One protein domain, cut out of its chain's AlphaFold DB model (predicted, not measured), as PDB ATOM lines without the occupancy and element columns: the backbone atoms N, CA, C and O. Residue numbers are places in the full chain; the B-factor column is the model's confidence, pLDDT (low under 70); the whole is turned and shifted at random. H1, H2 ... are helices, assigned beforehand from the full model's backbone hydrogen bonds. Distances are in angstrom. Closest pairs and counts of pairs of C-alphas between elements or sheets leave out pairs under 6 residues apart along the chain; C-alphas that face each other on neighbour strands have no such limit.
ATOM      1  N   GLU A 285     155.699 183.193 135.881       73.44
ATOM      2  CA  GLU A 285     157.063 183.617 136.219       73.44
ATOM      3  C   GLU A 285     157.064 184.752 137.251       73.44
ATOM      4  O   GLU A 285     157.733 184.649 138.271       73.44
ATOM      5  N   GLN A 286     156.216 185.770 137.068       76.44
ATOM      6  CA  GLN A 286     156.073 186.862 138.034       76.44
ATOM      7  C   GLN A 286     155.570 186.363 139.392       76.44
ATOM      8  O   GLN A 286     156.067 186.793 140.430       76.44
ATOM      9  N   LEU A 287     154.596 185.447 139.400       78.75
ATOM     10  CA  LEU A 287     154.119 184.818 140.633       78.75
ATOM     11  C   LEU A 287     155.238 183.999 141.297       78.75
ATOM     12  O   LEU A 287     155.460 184.107 142.499       78.75
ATOM     13  N   SER A 288     156.016 183.246 140.522       72.31
ATOM     14  CA  SER A 288     157.173 182.506 141.035       72.31
ATOM     15  C   SER A 288     158.227 183.424 141.661       72.31
ATOM     16  O   SER A 288     158.761 183.105 142.727       72.31
ATOM     17  N   ASP A 289     158.495 184.581 141.057       72.19
ATOM     18  CA  ASP A 289     159.426 185.574 141.597       72.19
ATOM     19  C   ASP A 289     158.914 186.166 142.917       72.19
ATOM     20  O   ASP A 289     159.657 186.237 143.901       72.19
ATOM     21  N   PHE A 290     157.625 186.524 142.987       76.50
ATOM     22  CA  PHE A 290     157.002 186.998 144.227       76.50
ATOM     23  C   PHE A 290     157.033 185.937 145.332       76.50
ATOM     24  O   PHE A 290     157.351 186.251 146.484       76.50
ATOM     25  N   ALA A 291     156.733 184.680 145.003       79.94
ATOM     26  CA  ALA A 291     156.783 183.565 145.944       79.94
ATOM     27  C   ALA A 291     158.213 183.327 146.458       79.94
ATOM     28  O   ALA A 291     158.417 183.136 147.657       79.94
ATOM     29  N   THR A 292     159.212 183.421 145.578       74.06
ATOM     30  CA  THR A 292     160.627 183.267 145.943       74.06
ATOM     31  C   THR A 292     161.092 184.392 146.865       74.06
ATOM     32  O   THR A 292     161.714 184.144 147.901       74.06
ATOM     33  N   TYR A 293     160.753 185.635 146.519       73.25
ATOM     34  CA  TYR A 293     161.105 186.814 147.304       73.25
ATOM     35  C   TYR A 293     160.459 186.793 148.696       73.25
ATOM     36  O   TYR A 293     161.152 186.949 149.702       73.25
ATOM     37  N   SER A 294     159.149 186.543 148.766       78.94
ATOM     38  CA  SER A 294     158.414 186.452 150.036       78.94
ATOM     39  C   SER A 294     158.939 185.318 150.919       78.94
ATOM     40  O   SER A 294     159.213 185.553 152.093       78.94
ATOM     41  N   THR A 295     159.181 184.129 150.359       80.44
ATOM     42  CA  THR A 295     159.732 182.985 151.109       80.44
ATOM     43  C   THR A 295     161.136 183.272 151.649       80.44
ATOM     44  O   THR A 295     161.434 182.941 152.794       80.44
ATOM     45  N   SER A 296     161.978 183.972 150.881       76.81
ATOM     46  CA  SER A 296     163.312 184.387 151.348       76.81
ATOM     47  C   SER A 296     163.231 185.371 152.524       76.81
ATOM     48  O   SER A 296     163.987 185.261 153.489       76.81
ATOM     49  N   LEU A 297     162.303 186.335 152.481       75.31
ATOM     50  CA  LEU A 297     162.078 187.265 153.595       75.31
ATOM     51  C   LEU A 297     161.518 186.560 154.834       75.31
ATOM     52  O   LEU A 297     161.918 186.873 155.956       75.31
ATOM     53  N   ILE A 298     160.622 185.595 154.629       85.69
ATOM     54  CA  ILE A 298     160.096 184.731 155.685       85.69
ATOM     55  C   ILE A 298     161.238 183.987 156.377       85.69
ATOM     56  O   ILE A 298     161.305 184.008 157.601       85.69
ATOM     57  N   GLU A 299     162.180 183.399 155.637       83.75
ATOM     58  CA  GLU A 299     163.329 182.701 156.227       83.75
ATOM     59  C   GLU A 299     164.173 183.630 157.118       83.75
ATOM     60  O   GLU A 299     164.524 183.276 158.248       83.75
ATOM     61  N   VAL A 300     164.430 184.861 156.662       80.31
ATOM     62  CA  VAL A 300     165.139 185.880 157.456       80.31
ATOM     63  C   VAL A 300     164.384 186.200 158.751       80.31
ATOM     64  O   VAL A 300     165.000 186.291 159.818       80.31
ATOM     65  N   ARG A 301     163.054 186.339 158.684       85.56
ATOM     66  CA  ARG A 301     162.203 186.569 159.862       85.56
ATOM     67  C   ARG A 301     162.216 185.369 160.808       85.56
ATOM     68  O   ARG A 301     162.369 185.566 162.009       85.56
ATOM     69  N   ILE A 302     162.156 184.136 160.299       86.81
ATOM     70  CA  ILE A 302     162.266 182.914 161.112       86.81
ATOM     71  C   ILE A 302     163.580 182.920 161.898       86.81
ATOM     72  O   ILE A 302     163.567 182.700 163.106       86.81
ATOM     73  N   ILE A 303     164.707 183.236 161.252       84.62
ATOM     74  CA  ILE A 303     166.020 183.315 161.916       84.62
ATOM     75  C   ILE A 303     166.024 184.378 163.025       84.62
ATOM     76  O   ILE A 303     166.581 184.150 164.103       84.62
ATOM     77  N   LEU A 304     165.402 185.536 162.789       81.06
ATOM     78  CA  LEU A 304     165.265 186.579 163.807       81.06
ATOM     79  C   LEU A 304     164.440 186.084 165.002       81.06
ATOM     80  O   LEU A 304     164.856 186.253 166.148       81.06
ATOM     81  N   VAL A 305     163.306 185.438 164.741       84.62
ATOM     82  CA  VAL A 305     162.419 184.891 165.771       84.62
ATOM     83  C   VAL A 305     163.118 183.792 166.576       84.62
ATOM     84  O   VAL A 305     163.022 183.780 167.799       84.62
ATOM     85  N   GLU A 306     163.905 182.927 165.935       86.12
ATOM     86  CA  GLU A 306     164.754 181.940 166.616       86.12
ATOM     87  C   GLU A 306     165.795 182.588 167.521       86.12
ATOM     88  O   GLU A 306     166.039 182.122 168.635       86.12
ATOM     89  N   HIS A 307     166.427 183.661 167.045       82.62
ATOM     90  CA  HIS A 307     167.405 184.391 167.836       82.62
ATOM     91  C   HIS A 307     166.752 185.015 169.071       82.62
ATOM     92  O   HIS A 307     167.285 184.889 170.173       82.62
ATOM     93  N   LEU A 308     165.574 185.621 168.908       79.06
ATOM     94  CA  LEU A 308     164.780 186.141 170.018       79.06
ATOM     95  C   LEU A 308     164.391 185.018 170.985       79.06
ATOM     96  O   LEU A 308     164.606 185.145 172.184       79.06
ATOM     97  N   ALA A 309     163.885 183.898 170.476       78.81
ATOM     98  CA  ALA A 309     163.431 182.763 171.270       78.81
ATOM     99  C   ALA A 309     164.557 182.031 172.016       78.81
ATOM    100  O   ALA A 309     164.304 181.429 173.057       78.81
ATOM    101  N   SER A 310     165.806 182.131 171.544       79.69
ATOM    102  CA  SER A 310     166.976 181.490 172.168       79.69
ATOM    103  C   SER A 310     167.257 181.932 173.609       79.69
ATOM    104  O   SER A 310     167.983 181.249 174.329       79.69
ATOM    105  N   ILE A 311     166.681 183.056 174.049       76.50
ATOM    106  CA  ILE A 311     166.800 183.523 175.435       76.50
ATOM    107  C   ILE A 311     165.952 182.697 176.413       76.50
ATOM    108  O   ILE A 311     166.109 182.839 177.626       76.50
ATOM    109  N   LEU A 312     165.019 181.886 175.906       73.44
ATOM    110  CA  LEU A 312     164.103 181.104 176.723       73.44
ATOM    111  C   LEU A 312     164.754 179.775 177.124       73.44
ATOM    112  O   LEU A 312     165.304 179.080 176.271       73.44
ATOM    113  N   PRO A 313     164.670 179.396 178.410       68.88
ATOM    114  CA  PRO A 313     165.417 178.264 178.955       68.88
ATOM    115  C   PRO A 313     165.040 176.902 178.349       68.88
ATOM    116  O   PRO A 313     165.894 176.023 178.308       68.88
ATOM    117  N   ASP A 314     163.813 176.751 177.837       74.44
ATOM    118  CA  ASP A 314     163.286 175.494 177.280       74.44
ATOM    119  C   ASP A 314     163.013 175.573 175.763       74.44
ATOM    120  O   ASP A 314     162.226 174.795 175.220       74.44
ATOM    121  N   PHE A 315     163.623 176.530 175.056       82.19
ATOM    122  CA  PHE A 315     163.397 176.684 173.619       82.19
ATOM    123  C   PHE A 315     164.102 175.595 172.801       82.19
ATOM    124  O   PHE A 315     165.331 175.525 172.747       82.19
ATOM    125  N   ASP A 316     163.308 174.794 172.092       84.31
ATOM    126  CA  ASP A 316     163.785 173.853 171.082       84.31
ATOM    127  C   ASP A 316     163.565 174.435 169.681       84.31
ATOM    128  O   ASP A 316     162.437 174.548 169.192       84.31
ATOM    129  N   LYS A 317     164.675 174.786 169.025       86.19
ATOM    130  CA  LYS A 317     164.687 175.359 167.676       86.19
ATOM    131  C   LYS A 317     164.068 174.431 166.623       86.19
ATOM    132  O   LYS A 317     163.331 174.907 165.761       86.19
ATOM    133  N   HIS A 318     164.364 173.134 166.667       86.31
ATOM    134  CA  HIS A 318     163.872 172.172 165.676       86.31
ATOM    135  C   HIS A 318     162.363 171.983 165.833       86.31
ATOM    136  O   HIS A 318     161.609 171.991 164.855       86.31
ATOM    137  N   LEU A 319     161.905 171.850 167.076       85.75
ATOM    138  CA  LEU A 319     160.491 171.715 167.378       85.75
ATOM    139  C   LEU A 319     159.718 172.996 167.013       85.75
ATOM    140  O   LEU A 319     158.643 172.904 166.421       85.75
ATOM    141  N   PHE A 320     160.286 174.174 167.291       87.12
ATOM    142  CA  PHE A 320     159.716 175.462 166.897       87.12
ATOM    143  C   PHE A 320     159.561 175.591 165.380       87.12
ATOM    144  O   PHE A 320     158.457 175.878 164.918       87.12
ATOM    145  N   ARG A 321     160.620 175.322 164.597       89.12
ATOM    146  CA  ARG A 321     160.551 175.351 163.124       89.12
ATOM    147  C   ARG A 321     159.447 174.451 162.596       89.12
ATOM    148  O   ARG A 321     158.650 174.879 161.767       89.12
ATOM    149  N   LYS A 322     159.371 173.225 163.114       87.81
ATOM    150  CA  LYS A 322     158.363 172.249 162.705       87.81
ATOM    151  C   LYS A 322     156.939 172.746 162.953       87.81
ATOM    152  O   LYS A 322     156.073 172.553 162.102       87.81
ATOM    153  N   VAL A 323     156.684 173.367 164.105       87.81
ATOM    154  CA  VAL A 323     155.359 173.926 164.409       87.81
ATOM    155  C   VAL A 323     155.073 175.157 163.562       87.81
ATOM    156  O   VAL A 323     154.008 175.217 162.960       87.81
ATOM    157  N   LEU A 324     156.022 176.084 163.434       89.06
ATOM    158  CA  LEU A 324     155.860 177.292 162.626       89.06
ATOM    159  C   LEU A 324     155.546 176.979 161.166       89.06
ATOM    160  O   LEU A 324     154.548 177.463 160.641       89.06
ATOM    161  N   LEU A 325     156.337 176.117 160.533       89.81
ATOM    162  CA  LEU A 325     156.127 175.743 159.138       89.81
ATOM    163  C   LEU A 325     154.789 175.016 158.935       89.81
ATOM    164  O   LEU A 325     154.099 175.255 157.946       89.81
ATOM    165  N   ARG A 326     154.364 174.185 159.895       88.50
ATOM    166  CA  ARG A 326     153.031 173.570 159.869       88.50
ATOM    167  C   ARG A 326     151.919 174.619 159.973       88.50
ATOM    168  O   ARG A 326     150.964 174.545 159.207       88.50
ATOM    169  N   GLU A 327     152.032 175.593 160.875       88.81
ATOM    170  CA  GLU A 327     151.035 176.667 161.000       88.81
ATOM    171  C   GLU A 327     150.991 177.570 159.762       88.81
ATOM    172  O   GLU A 327     149.914 178.018 159.371       88.81
ATOM    173  N   MET A 328     152.125 177.792 159.098       90.25
ATOM    174  CA  MET A 328     152.193 178.513 157.824       90.25
ATOM    175  C   MET A 328     151.494 177.749 156.692       90.25
ATOM    176  O   MET A 328     150.736 178.344 155.930       90.25
ATOM    177  N   LEU A 329     151.682 176.427 156.603       88.00
ATOM    178  CA  LEU A 329     150.960 175.584 155.643       88.00
ATOM    179  C   LEU A 329     149.456 175.536 155.932       88.00
ATOM    180  O   LEU A 329     148.652 175.600 155.002       88.00
ATOM    181  N   ASN A 330     149.066 175.460 157.208       86.06
ATOM    182  CA  ASN A 330     147.664 175.553 157.617       86.06
ATOM    183  C   ASN A 330     147.070 176.909 157.223       86.06
ATOM    184  O   ASN A 330     145.968 176.957 156.689       86.06
ATOM    185  N   PHE A 331     147.812 177.997 157.440       85.81
ATOM    186  CA  PHE A 331     147.389 179.350 157.094       85.81
ATOM    187  C   PHE A 331     147.199 179.522 155.586       85.81
ATOM    188  O   PHE A 331     146.158 180.019 155.161       85.81
ATOM    189  N   LEU A 332     148.152 179.048 154.772       83.00
ATOM    190  CA  LEU A 332     148.003 179.030 153.318       83.00
ATOM    191  C   LEU A 332     146.759 178.232 152.926       83.00
ATOM    192  O   LEU A 332     145.905 178.770 152.236       83.00
ATOM    193  N   THR A 333     146.605 177.009 153.447       78.44
ATOM    194  CA  THR A 333     145.440 176.134 153.203       78.44
ATOM    195  C   THR A 333     144.116 176.816 153.574       78.44
ATOM    196  O   THR A 333     143.155 176.775 152.809       78.44
ATOM    197  N   ALA A 334     144.064 177.522 154.703       76.38
ATOM    198  CA  ALA A 334     142.884 178.258 155.150       76.38
ATOM    199  C   ALA A 334     142.525 179.435 154.225       76.38
ATOM    200  O   ALA A 334     141.339 179.730 154.060       76.38
ATOM    201  N   GLN A 335     143.511 180.078 153.586       72.94
ATOM    202  CA  GLN A 335     143.258 181.084 152.546       72.94
ATOM    203  C   GLN A 335     142.620 180.479 151.283       72.94
ATOM    204  O   GLN A 335     141.907 181.189 150.579       72.94
ATOM    205  N   TYR A 336     142.838 179.186 151.005       63.34
ATOM    206  CA  TYR A 336     142.187 178.473 149.896       63.34
ATOM    207  C   TYR A 336     140.761 178.025 150.214       63.34
ATOM    208  O   TYR A 336     139.892 178.062 149.346       63.34
ATOM    209  N   GLU A 337     140.547 177.508 151.426       61.03
ATOM    210  CA  GLU A 337     139.309 176.808 151.789       61.03
ATOM    211  C   GLU A 337     138.226 177.734 152.351       61.03
ATOM    212  O   GLU A 337     137.046 177.378 152.334       61.03
ATOM    213  N   SER A 338     138.600 178.913 152.853       53.16
ATOM    214  CA  SER A 338     137.662 179.860 153.453       53.16
ATOM    215  C   SER A 338     137.511 181.132 152.625       53.16
ATOM    216  O   SER A 338     138.467 181.633 152.035       53.16
ATOM    217  N   ASP A 339     136.318 181.728 152.683       50.69
ATOM    218  CA  ASP A 339     136.089 183.139 152.366       50.69
ATOM    219  C   ASP A 339     136.809 184.055 153.394       50.69
ATOM    220  O   ASP A 339     136.205 184.947 153.993       50.69
ATOM    221  N   MET A 340     138.133 183.910 153.574       51.34
ATOM    222  CA  MET A 340     139.012 184.930 154.189       51.34
ATOM    223  C   MET A 340     138.888 186.300 153.479       51.34
ATOM    224  O   MET A 340     139.325 187.331 153.985       51.34
ATOM    225  N   ILE A 341     138.182 186.315 152.342       48.12
ATOM    226  CA  ILE A 341     137.674 187.422 151.521       48.12
ATOM    227  C   ILE A 341     136.849 188.471 152.311       48.12
ATOM    228  O   ILE A 341     136.546 189.545 151.783       48.12
ATOM    229  N   HIS A 342     136.507 188.244 153.582       47.75
ATOM    230  CA  HIS A 342     135.746 189.218 154.377       47.75
ATOM    231  C   HIS A 342     136.562 190.241 155.184       47.75
ATOM    232  O   HIS A 342     135.965 191.193 155.693       47.75
ATOM    233  N   LEU A 343     137.896 190.163 155.224       51.91
ATOM    234  CA  LEU A 343     138.728 191.258 155.747       51.91
ATOM    235  C   LEU A 343     138.905 192.345 154.672       51.91
ATOM    236  O   LEU A 343     139.972 192.524 154.094       51.91
ATOM    237  N   LYS A 344     137.825 193.086 154.397       48.97
ATOM    238  CA  LYS A 344     137.815 194.243 153.475       48.97
ATOM    239  C   LYS A 344     138.541 195.479 154.022       48.97
ATOM    240  O   LYS A 344     138.545 196.514 153.365       48.97
ATOM    241  N   ASP A 345     139.115 195.385 155.218       51.91
ATOM    242  CA  ASP A 345     139.610 196.521 155.988       51.91
ATOM    243  C   ASP A 345     141.113 196.344 156.256       51.91
ATOM    244  O   ASP A 345     141.525 195.697 157.225       51.91
ATOM    245  N   HIS A 346     141.940 196.867 155.341       52.91
ATOM    246  CA  HIS A 346     143.404 196.752 155.384       52.91
ATOM    247  C   HIS A 346     144.002 197.259 156.706       52.91
ATOM    248  O   HIS A 346     145.026 196.740 157.144       52.91
ATOM    249  N   GLU A 347     143.341 198.204 157.383       50.56
ATOM    250  CA  GLU A 347     143.795 198.748 158.668       50.56
ATOM    251  C   GLU A 347     143.794 197.719 159.815       50.56
ATOM    252  O   GLU A 347     144.474 197.924 160.819       50.56
ATOM    253  N   LYS A 348     143.069 196.597 159.691       62.91
ATOM    254  CA  LYS A 348     142.933 195.597 160.770       62.91
ATOM    255  C   LYS A 348     143.681 194.296 160.517       62.91
ATOM    256  O   LYS A 348     143.668 193.415 161.376       62.91
ATOM    257  N   ILE A 349     144.346 194.162 159.369       69.88
ATOM    258  CA  ILE A 349     144.955 192.883 159.004       69.88
ATOM    259  C   ILE A 349     146.159 192.532 159.873       69.88
ATOM    260  O   ILE A 349     146.283 191.385 160.279       69.88
ATOM    261  N   GLY A 350     146.994 193.510 160.234       68.38
ATOM    262  CA  GLY A 350     148.119 193.281 161.147       68.38
ATOM    263  C   GLY A 350     147.647 192.728 162.493       68.38
ATOM    264  O   GLY A 350     148.100 191.671 162.920       68.38
ATOM    265  N   ALA A 351     146.638 193.369 163.094       71.56
ATOM    266  CA  ALA A 351     146.049 192.922 164.357       71.56
ATOM    267  C   ALA A 351     145.438 191.512 164.264       71.56
ATOM    268  O   ALA A 351     145.607 190.712 165.180       71.56
ATOM    269  N   TYR A 352     144.773 191.189 163.149       75.38
ATOM    270  CA  TYR A 352     144.240 189.848 162.902       75.38
ATOM    271  C   TYR A 352     145.343 188.788 162.798       75.38
ATOM    272  O   TYR A 352     145.214 187.704 163.358       75.38
ATOM    273  N   LEU A 353     146.438 189.083 162.093       78.75
ATOM    274  CA  LEU A 353     147.546 188.141 161.912       78.75
ATOM    275  C   LEU A 353     148.329 187.926 163.211       78.75
ATOM    276  O   LEU A 353     148.754 186.810 163.497       78.75
ATOM    277  N   GLU A 354     148.467 188.969 164.029       75.69
ATOM    278  CA  GLU A 354     148.998 188.857 165.389       75.69
ATOM    279  C   GLU A 354     148.092 188.006 166.294       75.69
ATOM    280  O   GLU A 354     148.591 187.197 167.080       75.69
ATOM    281  N   GLU A 355     146.768 188.160 166.188       76.44
ATOM    282  CA  GLU A 355     145.787 187.333 166.903       76.44
ATOM    283  C   GLU A 355     145.844 185.872 166.436       76.44
ATOM    284  O   GLU A 355     145.944 184.971 167.264       76.44
ATOM    285  N   TYR A 356     145.918 185.630 165.125       79.31
ATOM    286  CA  TYR A 356     146.110 184.295 164.556       79.31
ATOM    287  C   TYR A 356     147.399 183.641 165.068       79.31
ATOM    288  O   TYR A 356     147.386 182.497 165.526       79.31
ATOM    289  N   ALA A 357     148.519 184.371 165.046       76.56
ATOM    290  CA  ALA A 357     149.791 183.881 165.565       76.56
ATOM    291  C   ALA A 357     149.695 183.524 167.058       76.56
ATOM    292  O   ALA A 357     150.220 182.488 167.476       76.56
ATOM    293  N   ARG A 358     148.992 184.348 167.844       75.69
ATOM    294  CA  ARG A 358     148.761 184.136 169.279       75.69
ATOM    295  C   ARG A 358     147.895 182.907 169.564       75.69
ATOM    296  O   ARG A 358     148.228 182.152 170.474       75.69
ATOM    297  N   ASP A 359     146.832 182.703 168.795       74.69
ATOM    298  CA  ASP A 359     145.861 181.623 169.011       74.69
ATOM    299  C   ASP A 359     146.299 180.282 168.402       74.69
ATOM    300  O   ASP A 359     145.788 179.221 168.777       74.69
ATOM    301  N   SER A 360     147.268 180.309 167.484       77.44
ATOM    302  CA  SER A 360     147.874 179.109 166.909       77.44
ATOM    303  C   SER A 360     148.668 178.293 167.941       77.44
ATOM    304  O   SER A 360     148.967 178.733 169.057       77.44
ATOM    305  N   ASP A 361     149.110 177.095 167.547       77.75
ATOM    306  CA  ASP A 361     150.000 176.277 168.379       77.75
ATOM    307  C   ASP A 361     151.342 176.973 168.703       77.75
ATOM    308  O   ASP A 361     152.031 176.547 169.633       77.75
ATOM    309  N   LEU A 362     151.689 178.075 168.019       76.88
ATOM    310  CA  LEU A 362     152.847 178.918 168.342       76.88
ATOM    311  C   LEU A 362     152.689 179.649 169.675       76.88
ATOM    312  O   LEU A 362     153.661 179.752 170.422       76.88
ATOM    313  N   GLY A 363     151.478 180.090 170.033       66.88
ATOM    314  CA  GLY A 363     151.221 180.753 171.317       66.88
ATOM    315  C   GLY A 363     151.579 179.876 172.522       66.88
ATOM    316  O   GLY A 363     152.027 180.375 173.560       66.88
ATOM    317  N   LYS A 364     151.474 178.548 172.360       69.50
ATOM    318  CA  LYS A 364     151.803 177.549 173.389       69.50
ATOM    319  C   LYS A 364     153.306 177.417 173.643       69.50
ATOM    320  O   LYS A 364     153.682 177.170 174.785       69.50
ATOM    321  N   PHE A 365     154.166 177.621 172.637       65.56
ATOM    322  CA  PHE A 365     155.632 177.540 172.802       65.56
ATOM    323  C   PHE A 365     156.181 178.592 173.757       65.56
ATOM    324  O   PHE A 365     157.186 178.374 174.427       65.56
ATOM    325  N   PHE A 366     155.514 179.737 173.810       64.38
ATOM    326  CA  PHE A 366     156.008 180.927 174.489       64.38
ATOM    327  C   PHE A 366     155.164 181.290 175.713       64.38
ATOM    328  O   PHE A 366     155.380 182.340 176.321       64.38
ATOM    329  N   ASN A 367     154.198 180.431 176.066       63.69
ATOM    330  CA  ASN A 367     153.175 180.694 177.073       63.69
ATOM    331  C   ASN A 367     152.588 182.111 176.918       63.69
ATOM    332  O   ASN A 367     152.500 182.888 177.875       63.69
ATOM    333  N   ILE A 368     152.247 182.471 175.676       58.28
ATOM    334  CA  ILE A 368     151.600 183.739 175.330       58.28
ATOM    335  C   ILE A 368     150.112 183.575 175.648       58.28
ATOM    336  O   ILE A 368     149.254 183.561 174.776       58.28
ATOM    337  N   SER A 369     149.804 183.365 176.923       51.84
ATOM    338  CA  SER A 369     148.454 183.528 177.448       51.84
ATOM    339  C   SER A 369     148.385 184.862 178.191       51.84
ATOM    340  O   SER A 369     149.397 185.353 178.698       51.84
ATOM    341  N   ASN A 370     147.205 185.487 178.169       50.09
ATOM    342  CA  ASN A 370     146.917 186.832 178.683       50.09
ATOM    343  C   ASN A 370     147.008 186.924 180.219       50.09
ATOM    344  O   ASN A 370     146.032 187.272 180.882       50.09
ATOM    345  N   GLU A 371     148.165 186.632 180.804       47.44
ATOM    346  CA  GLU A 371     148.424 186.867 182.220       47.44
ATOM    347  C   GLU A 371     149.575 187.857 182.392       47.44
ATOM    348  O   GLU A 371     150.601 187.799 181.716       47.44
ATOM    349  N   HIS A 372     149.340 188.835 183.269       52.22
ATOM    350  CA  HIS A 372     150.254 189.921 183.583       52.22
ATOM    351  C   HIS A 372     151.619 189.383 184.018       52.22
ATOM    352  O   HIS A 372     151.790 188.953 185.156       52.22
ATOM    353  N   ASP A 373     152.612 189.473 183.136       53.22
ATOM    354  CA  ASP A 373     153.994 189.229 183.527       53.22
ATOM    355  C   ASP A 373     154.442 190.334 184.497       53.22
ATOM    356  O   ASP A 373     154.472 191.517 184.148       53.22
ATOM    357  N   GLU A 374     154.837 189.956 185.715       51.16
ATOM    358  CA  GLU A 374     155.340 190.877 186.752       51.16
ATOM    359  C   GLU A 374     156.606 191.645 186.306       51.16
ATOM    360  O   GLU A 374     156.988 192.656 186.900       51.16
ATOM    361  N   ILE A 375     157.252 191.194 185.223       59.84
ATOM    362  CA  ILE A 375     158.481 191.756 184.665       59.84
ATOM    363  C   ILE A 375     158.179 192.439 183.326       59.84
ATOM    364  O   ILE A 375     158.072 191.798 182.281       59.84
ATOM    365  N   LYS A 376     158.163 193.777 183.333       58.38
ATOM    366  CA  LYS A 376     157.939 194.630 182.146       58.38
ATOM    367  C   LYS A 376     158.816 194.269 180.933       58.38
ATOM    368  O   LYS A 376     158.380 194.422 179.797       58.38
ATOM    369  N   GLY A 377     160.044 193.794 181.160       59.59
ATOM    370  CA  GLY A 377     160.949 193.361 180.088       59.59
ATOM    371  C   GLY A 377     160.485 192.095 179.358       59.59
ATOM    372  O   GLY A 377     160.638 192.006 178.146       59.59
ATOM    373  N   PHE A 378     159.870 191.151 180.074       67.44
ATOM    374  CA  PHE A 378     159.363 189.906 179.494       67.44
ATOM    375  C   PHE A 378     158.074 190.142 178.694       67.44
ATOM    376  O   PHE A 378     157.920 189.611 177.598       67.44
ATOM    377  N   TYR A 379     157.221 191.057 179.164       66.38
ATOM    378  CA  TYR A 379     156.058 191.530 178.410       66.38
ATOM    379  C   TYR A 379     156.448 192.174 177.067       66.38
ATOM    380  O   TYR A 379     155.907 191.816 176.024       66.38
ATOM    381  N   LEU A 380     157.423 193.094 177.067       65.88
ATOM    382  CA  LEU A 380     157.910 193.730 175.832       65.88
ATOM    383  C   LEU A 380     158.522 192.712 174.859       65.88
ATOM    384  O   LEU A 380     158.338 192.833 173.650       65.88
ATOM    385  N   PHE A 381     159.217 191.702 175.386       73.56
ATOM    386  CA  PHE A 381     159.742 190.595 174.596       73.56
ATOM    387  C   PHE A 381     158.621 189.783 173.926       73.56
ATOM    388  O   PHE A 381     158.684 189.569 172.718       73.56
ATOM    389  N   LYS A 382     157.570 189.399 174.667       73.19
ATOM    390  CA  LYS A 382     156.401 188.697 174.106       73.19
ATOM    391  C   LYS A 382     155.702 189.520 173.023       73.19
ATOM    392  O   LYS A 382     155.374 188.974 171.977       73.19
ATOM    393  N   MET A 383     155.521 190.824 173.239       73.62
ATOM    394  CA  MET A 383     154.918 191.711 172.237       73.62
ATOM    395  C   MET A 383     155.745 191.758 170.951       73.62
ATOM    396  O   MET A 383     155.192 191.565 169.873       73.62
ATOM    397  N   LYS A 384     157.070 191.931 171.062       79.12
ATOM    398  CA  LYS A 384     157.953 191.942 169.890       79.12
ATOM    399  C   LYS A 384     157.960 190.595 169.168       79.12
ATOM    400  O   LYS A 384     158.009 190.544 167.950       79.12
ATOM    401  N   PHE A 385     157.894 189.500 169.912       79.38
ATOM    402  CA  PHE A 385     157.815 188.163 169.339       79.38
ATOM    403  C   PHE A 385     156.524 187.950 168.525       79.38
ATOM    404  O   PHE A 385     156.587 187.448 167.406       79.38
ATOM    405  N   ILE A 386     155.368 188.368 169.054       80.00
ATOM    406  CA  ILE A 386     154.073 188.285 168.351       80.00
ATOM    407  C   ILE A 386     154.074 189.160 167.096       80.00
ATOM    408  O   ILE A 386     153.618 188.704 166.054       80.00
ATOM    409  N   GLU A 387     154.617 190.376 167.186       81.62
ATOM    410  CA  GLU A 387     154.777 191.289 166.047       81.62
ATOM    411  C   GLU A 387     155.573 190.612 164.917       81.62
ATOM    412  O   GLU A 387     155.122 190.559 163.777       81.62
ATOM    413  N   GLU A 388     156.721 190.000 165.233       84.12
ATOM    414  CA  GLU A 388     157.542 189.309 164.229       84.12
ATOM    415  C   GLU A 388     156.864 188.055 163.648       84.12
ATOM    416  O   GLU A 388     157.060 187.747 162.472       84.12
ATOM    417  N   LEU A 389     156.044 187.338 164.427       84.88
ATOM    418  CA  LEU A 389     155.214 186.256 163.885       84.88
ATOM    419  C   LEU A 389     154.115 186.792 162.959       84.88
ATOM    420  O   LEU A 389     153.892 186.219 161.894       84.88
ATOM    421  N   GLY A 390     153.455 187.891 163.331       84.12
ATOM    422  CA  GLY A 390     152.446 188.553 162.504       84.12
ATOM    423  C   GLY A 390     153.006 188.963 161.142       84.12
ATOM    424  O   GLY A 390     152.374 188.717 160.116       84.12
ATOM    425  N   GLU A 391     154.236 189.476 161.113       84.25
ATOM    426  CA  GLU A 391     154.964 189.814 159.883       84.25
ATOM    427  C   GLU A 391     155.217 188.596 158.977       84.25
ATOM    428  O   GLU A 391     155.100 188.702 157.755       84.25
ATOM    429  N   ILE A 392     155.523 187.422 159.545       88.62
ATOM    430  CA  ILE A 392     155.678 186.179 158.765       88.62
ATOM    431  C   ILE A 392     154.363 185.823 158.065       88.62
ATOM    432  O   ILE A 392     154.356 185.547 156.865       88.62
ATOM    433  N   PHE A 393     153.243 185.866 158.789       88.00
ATOM    434  CA  PHE A 393     151.933 185.591 158.196       88.00
ATOM    435  C   PHE A 393     151.492 186.688 157.223       88.00
ATOM    436  O   PHE A 393     150.808 186.393 156.246       88.00
ATOM    437  N   HIS A 394     151.933 187.929 157.426       85.31
ATOM    438  CA  HIS A 394     151.681 189.024 156.497       85.31
ATOM    439  C   HIS A 394     152.349 188.783 155.141       85.31
ATOM    440  O   HIS A 394     151.718 188.959 154.102       85.31
ATOM    441  N   LEU A 395     153.593 188.297 155.138       84.88
ATOM    442  CA  LEU A 395     154.316 187.929 153.915       84.88
ATOM    443  C   LEU A 395     153.687 186.733 153.175       84.88
ATOM    444  O   LEU A 395     153.897 186.580 151.972       84.88
ATOM    445  N   LEU A 396     152.914 185.902 153.879       86.19
ATOM    446  CA  LEU A 396     152.125 184.803 153.309       86.19
ATOM    447  C   LEU A 396     150.704 185.212 152.907       86.19
ATOM    448  O   LEU A 396     149.985 184.414 152.308       86.19
ATOM    449  N   TYR A 397     150.249 186.406 153.281       84.12
ATOM    450  CA  TYR A 397     148.876 186.816 153.033       84.12
ATOM    451  C   TYR A 397     148.696 187.311 151.596       84.12
ATOM    452  O   TYR A 397     149.265 188.324 151.186       84.12
ATOM    453  N   LEU A 398     147.848 186.618 150.832       77.69
ATOM    454  CA  LEU A 398     147.543 186.964 149.447       77.69
ATOM    455  C   LEU A 398     146.177 187.646 149.363       77.69
ATOM    456  O   LEU A 398     145.129 187.007 149.379       77.69
ATOM    457  N   SER A 399     146.193 188.975 149.259       75.00
ATOM    458  CA  SER A 399     144.970 189.780 149.265       75.00
ATOM    459  C   SER A 399     144.077 189.521 148.035       75.00
ATOM    460  O   SER A 399     144.494 189.823 146.907       75.00
ATOM    461  N   PRO A 400     142.808 189.105 148.230       67.69
ATOM    462  CA  PRO A 400     141.810 188.981 147.158       67.69
ATOM    463  C   PRO A 400     141.486 190.307 146.463       67.69
ATOM    464  O   PRO A 400     140.963 190.322 145.350       67.69
ATOM    465  N   THR A 401     141.813 191.432 147.105       66.81
ATOM    466  CA  THR A 401     141.679 192.773 146.530       66.81
ATOM    467  C   THR A 401     142.659 192.990 145.373       66.81
ATOM    468  O   THR A 401     142.320 193.666 144.410       66.81
ATOM    469  N   TYR A 402     143.859 192.398 145.434       67.69
ATOM    470  CA  TYR A 402     144.928 192.624 144.451       67.69
ATOM    471  C   TYR A 402     145.134 191.451 143.489       67.69
ATOM    472  O   TYR A 402     145.483 191.669 142.325       67.69
ATOM    473  N   PHE A 403     144.892 190.224 143.950       71.69
ATOM    474  CA  PHE A 403     145.098 189.008 143.173       71.69
ATOM    475  C   PHE A 403     143.770 188.364 142.777       71.69
ATOM    476  O   PHE A 403     142.846 188.257 143.581       71.69
ATOM    477  N   LYS A 404     143.698 187.880 141.533       77.12
ATOM    478  CA  LYS A 404     142.644 186.952 141.112       77.12
ATOM    479  C   LYS A 404     142.765 185.648 141.902       77.12
ATOM    480  O   LYS A 404     143.877 185.220 142.209       77.12
ATOM    481  N   THR A 405     141.644 184.969 142.139       76.31
ATOM    482  CA  THR A 405     141.607 183.670 142.837       76.31
ATOM    483  C   THR A 405     142.563 182.642 142.220       76.31
ATOM    484  O   THR A 405     143.225 181.911 142.945       76.31
ATOM    485  N   GLU A 406     142.700 182.615 140.892       77.88
ATOM    486  CA  GLU A 406     143.643 181.725 140.197       77.88
ATOM    487  C   GLU A 406     145.115 182.005 140.551       77.88
ATOM    488  O   GLU A 406     145.864 181.066 140.809       77.88
ATOM    489  N   HIS A 407     145.509 183.278 140.671       82.12
ATOM    490  CA  HIS A 407     146.869 183.662 141.065       82.12
ATOM    491  C   HIS A 407     147.129 183.404 142.544       82.12
ATOM    492  O   HIS A 407     148.227 182.987 142.891       82.12
ATOM    493  N   ILE A 408     146.128 183.622 143.406       78.75
ATOM    494  CA  ILE A 408     146.209 183.237 144.823       78.75
ATOM    495  C   ILE A 408     146.483 181.740 144.914       78.75
ATOM    496  O   ILE A 408     147.397 181.316 145.621       78.75
ATOM    497  N   ASN A 409     145.747 180.951 144.127       79.25
ATOM    498  CA  ASN A 409     145.884 179.508 144.146       79.25
ATOM    499  C   ASN A 409     147.276 179.046 143.700       79.25
ATOM    500  O   ASN A 409     147.866 178.153 144.313       79.25
ATOM    501  N   GLU A 410     147.789 179.651 142.632       83.06
ATOM    502  CA  GLU A 410     149.103 179.341 142.077       83.06
ATOM    503  C   GLU A 410     150.241 179.777 143.014       83.06
ATOM    504  O   GLU A 410     151.113 178.966 143.331       83.06
ATOM    505  N   MET A 411     150.182 181.006 143.534       83.06
ATOM    506  CA  MET A 411     151.149 181.564 144.486       83.06
ATOM    507  C   MET A 411     151.278 180.722 145.742       83.06
ATOM    508  O   MET A 411     152.379 180.296 146.092       83.06
ATOM    509  N   ALA A 412     150.159 180.439 146.404       81.88
ATOM    510  CA  ALA A 412     150.190 179.664 147.631       81.88
ATOM    511  C   ALA A 412     150.639 178.208 147.367       81.88
ATOM    512  O   ALA A 412     151.180 177.557 148.258       81.88
ATOM    513  N   GLY A 413     150.525 177.714 146.125       83.44
ATOM    514  CA  GLY A 413     150.982 176.384 145.735       83.44
ATOM    515  C   GLY A 413     152.493 176.353 145.531       83.44
ATOM    516  O   GLY A 413     153.144 175.365 145.872       83.44
ATOM    517  N   ILE A 414     153.059 177.437 144.992       84.00
ATOM    518  CA  ILE A 414     154.507 177.640 144.893       84.00
ATOM    519  C   ILE A 414     155.095 177.805 146.298       84.00
ATOM    520  O   ILE A 414     155.985 177.040 146.662       84.00
ATOM    521  N   GLN A 415     154.548 178.717 147.109       85.81
ATOM    522  CA  GLN A 415     154.986 178.933 148.492       85.81
ATOM    523  C   GLN A 415     154.854 177.655 149.327       85.81
ATOM    524  O   GLN A 415     155.794 177.278 150.017       85.81
ATOM    525  N   GLY A 416     153.740 176.929 149.209       85.62
ATOM    526  CA  GLY A 416     153.529 175.665 149.911       85.62
ATOM    527  C   GLY A 416     154.608 174.624 149.602       85.62
ATOM    528  O   GLY A 416     155.113 173.992 150.524       85.62
ATOM    529  N   ARG A 417     155.026 174.484 148.334       84.50
ATOM    530  CA  ARG A 417     156.146 173.597 147.966       84.50
ATOM    531  C   ARG A 417     157.460 174.042 148.604       84.50
ATOM    532  O   ARG A 417     158.133 173.218 149.208       84.50
ATOM    533  N   MET A 418     157.778 175.333 148.538       83.81
ATOM    534  CA  MET A 418     159.012 175.866 149.127       83.81
ATOM    535  C   MET A 418     159.048 175.701 150.656       83.81
ATOM    536  O   MET A 418     160.091 175.401 151.226       83.81
ATOM    537  N   LEU A 419     157.906 175.856 151.333       84.12
ATOM    538  CA  LEU A 419     157.796 175.626 152.777       84.12
ATOM    539  C   LEU A 419     157.904 174.143 153.153       84.12
ATOM    540  O   LEU A 419     158.399 173.834 154.235       84.12
ATOM    541  N   ILE A 420     157.451 173.229 152.288       82.25
ATOM    542  CA  ILE A 420     157.640 171.782 152.475       82.25
ATOM    543  C   ILE A 420     159.125 171.422 152.374       82.25
ATOM    544  O   ILE A 420     159.614 170.686 153.226       82.25
ATOM    545  N   ASP A 421     159.856 171.992 151.415       79.00
ATOM    546  CA  ASP A 421     161.305 171.776 151.315       79.00
ATOM    547  C   ASP A 421     162.020 172.243 152.601       79.00
ATOM    548  O   ASP A 421     162.866 171.536 153.145       79.00
ATOM    549  N   LEU A 422     161.595 173.378 153.174       72.12
ATOM    550  CA  LEU A 422     162.098 173.864 154.466       72.12
ATOM    551  C   LEU A 422     161.725 172.960 155.658       72.12
ATOM    552  O   LEU A 422     162.442 172.964 156.657       72.12
ATOM    553  N   LEU A 423     160.617 172.210 155.588       69.75
ATOM    554  CA  LEU A 423     160.228 171.223 156.608       69.75
ATOM    555  C   LEU A 423     161.080 169.959 156.544       69.75
ATOM    556  O   LEU A 423     161.372 169.388 157.590       69.75
ATOM    557  N   ASP A 424     161.451 169.513 155.343       66.56
ATOM    558  CA  ASP A 424     162.284 168.320 155.152       66.56
ATOM    559  C   ASP A 424     163.749 168.564 155.568       66.56
ATOM    560  O   ASP A 424     164.472 167.621 155.900       66.56
ATOM    561  N   GLU A 425     164.182 169.829 155.597       58.81
ATOM    562  CA  GLU A 425     165.506 170.261 156.060       58.81
ATOM    563  C   GLU A 425     165.585 170.601 157.565       58.81
ATOM    564  O   GLU A 425     166.695 170.685 158.106       58.81
ATOM    565  N   ALA A 426     164.444 170.822 158.236       53.03
ATOM    566  CA  ALA A 426     164.343 171.305 159.622       53.03
ATOM    567  C   ALA A 426     164.138 170.194 160.652       53.03
ATOM    568  O   ALA A 426     164.820 170.299 161.699       53.03
TER     569      ALA A 426
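AT A GLANCE: This is residues 285 to 426 of the 426 residues of the protein "HNH endonuclease" of Sphingobacterium multivorum (UniProt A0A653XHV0). Two antiparallel helix pairs, H1 with H5 and H2 with H6, stack as two crossed layers. H3 crosses H5 and short H4 packs on H2. The 142 printed residues, all helix in class, have six named helices, H1 to H6 in order. The whole is compact, radius of gyration of the C-alphas 15.5 A, spans 48 by 36 by 21 A.

HOW THE PARTS SIT: H1, residues 285 to 309, touches H5, residues 376 to 395, at a shallow tilt of 14 degrees, closest C-alphas Ile 298 and Ile 392, 5.6 A. H1, H2, residues 317 to 337, and H6, residues 405 to 425, form an up-and-down bundle, each running against the one before. H3, residues 346 to 359, touches residues 386 to 394 of H5, closest C-alphas Glu 354 and Gly 390, 4.5 A. H4, residues 361 to 365, touches residues 320 to 327 of H2, closest C-alphas Leu 362 and Leu 324, 6.7 A. Every O i to N i+4 pair is within hydrogen-bond range in H1, H2, H5 and H6, 8 of 10 in H3, 0 of 1 in H4, whose O i to N i+3 count is 2 of 2.

IN THESE COORDINATES: H1, 35.6 A long, begins at C-alpha 285 (157.063, 183.617, 136.219). H6, 30.4 A, ends at C-alpha 425 (165.506, 170.261, 156.060).

THE WHOLE: The printed part has no cut and no long link. Residues 336 to 350 and 363 to 380 are among those under pLDDT 70.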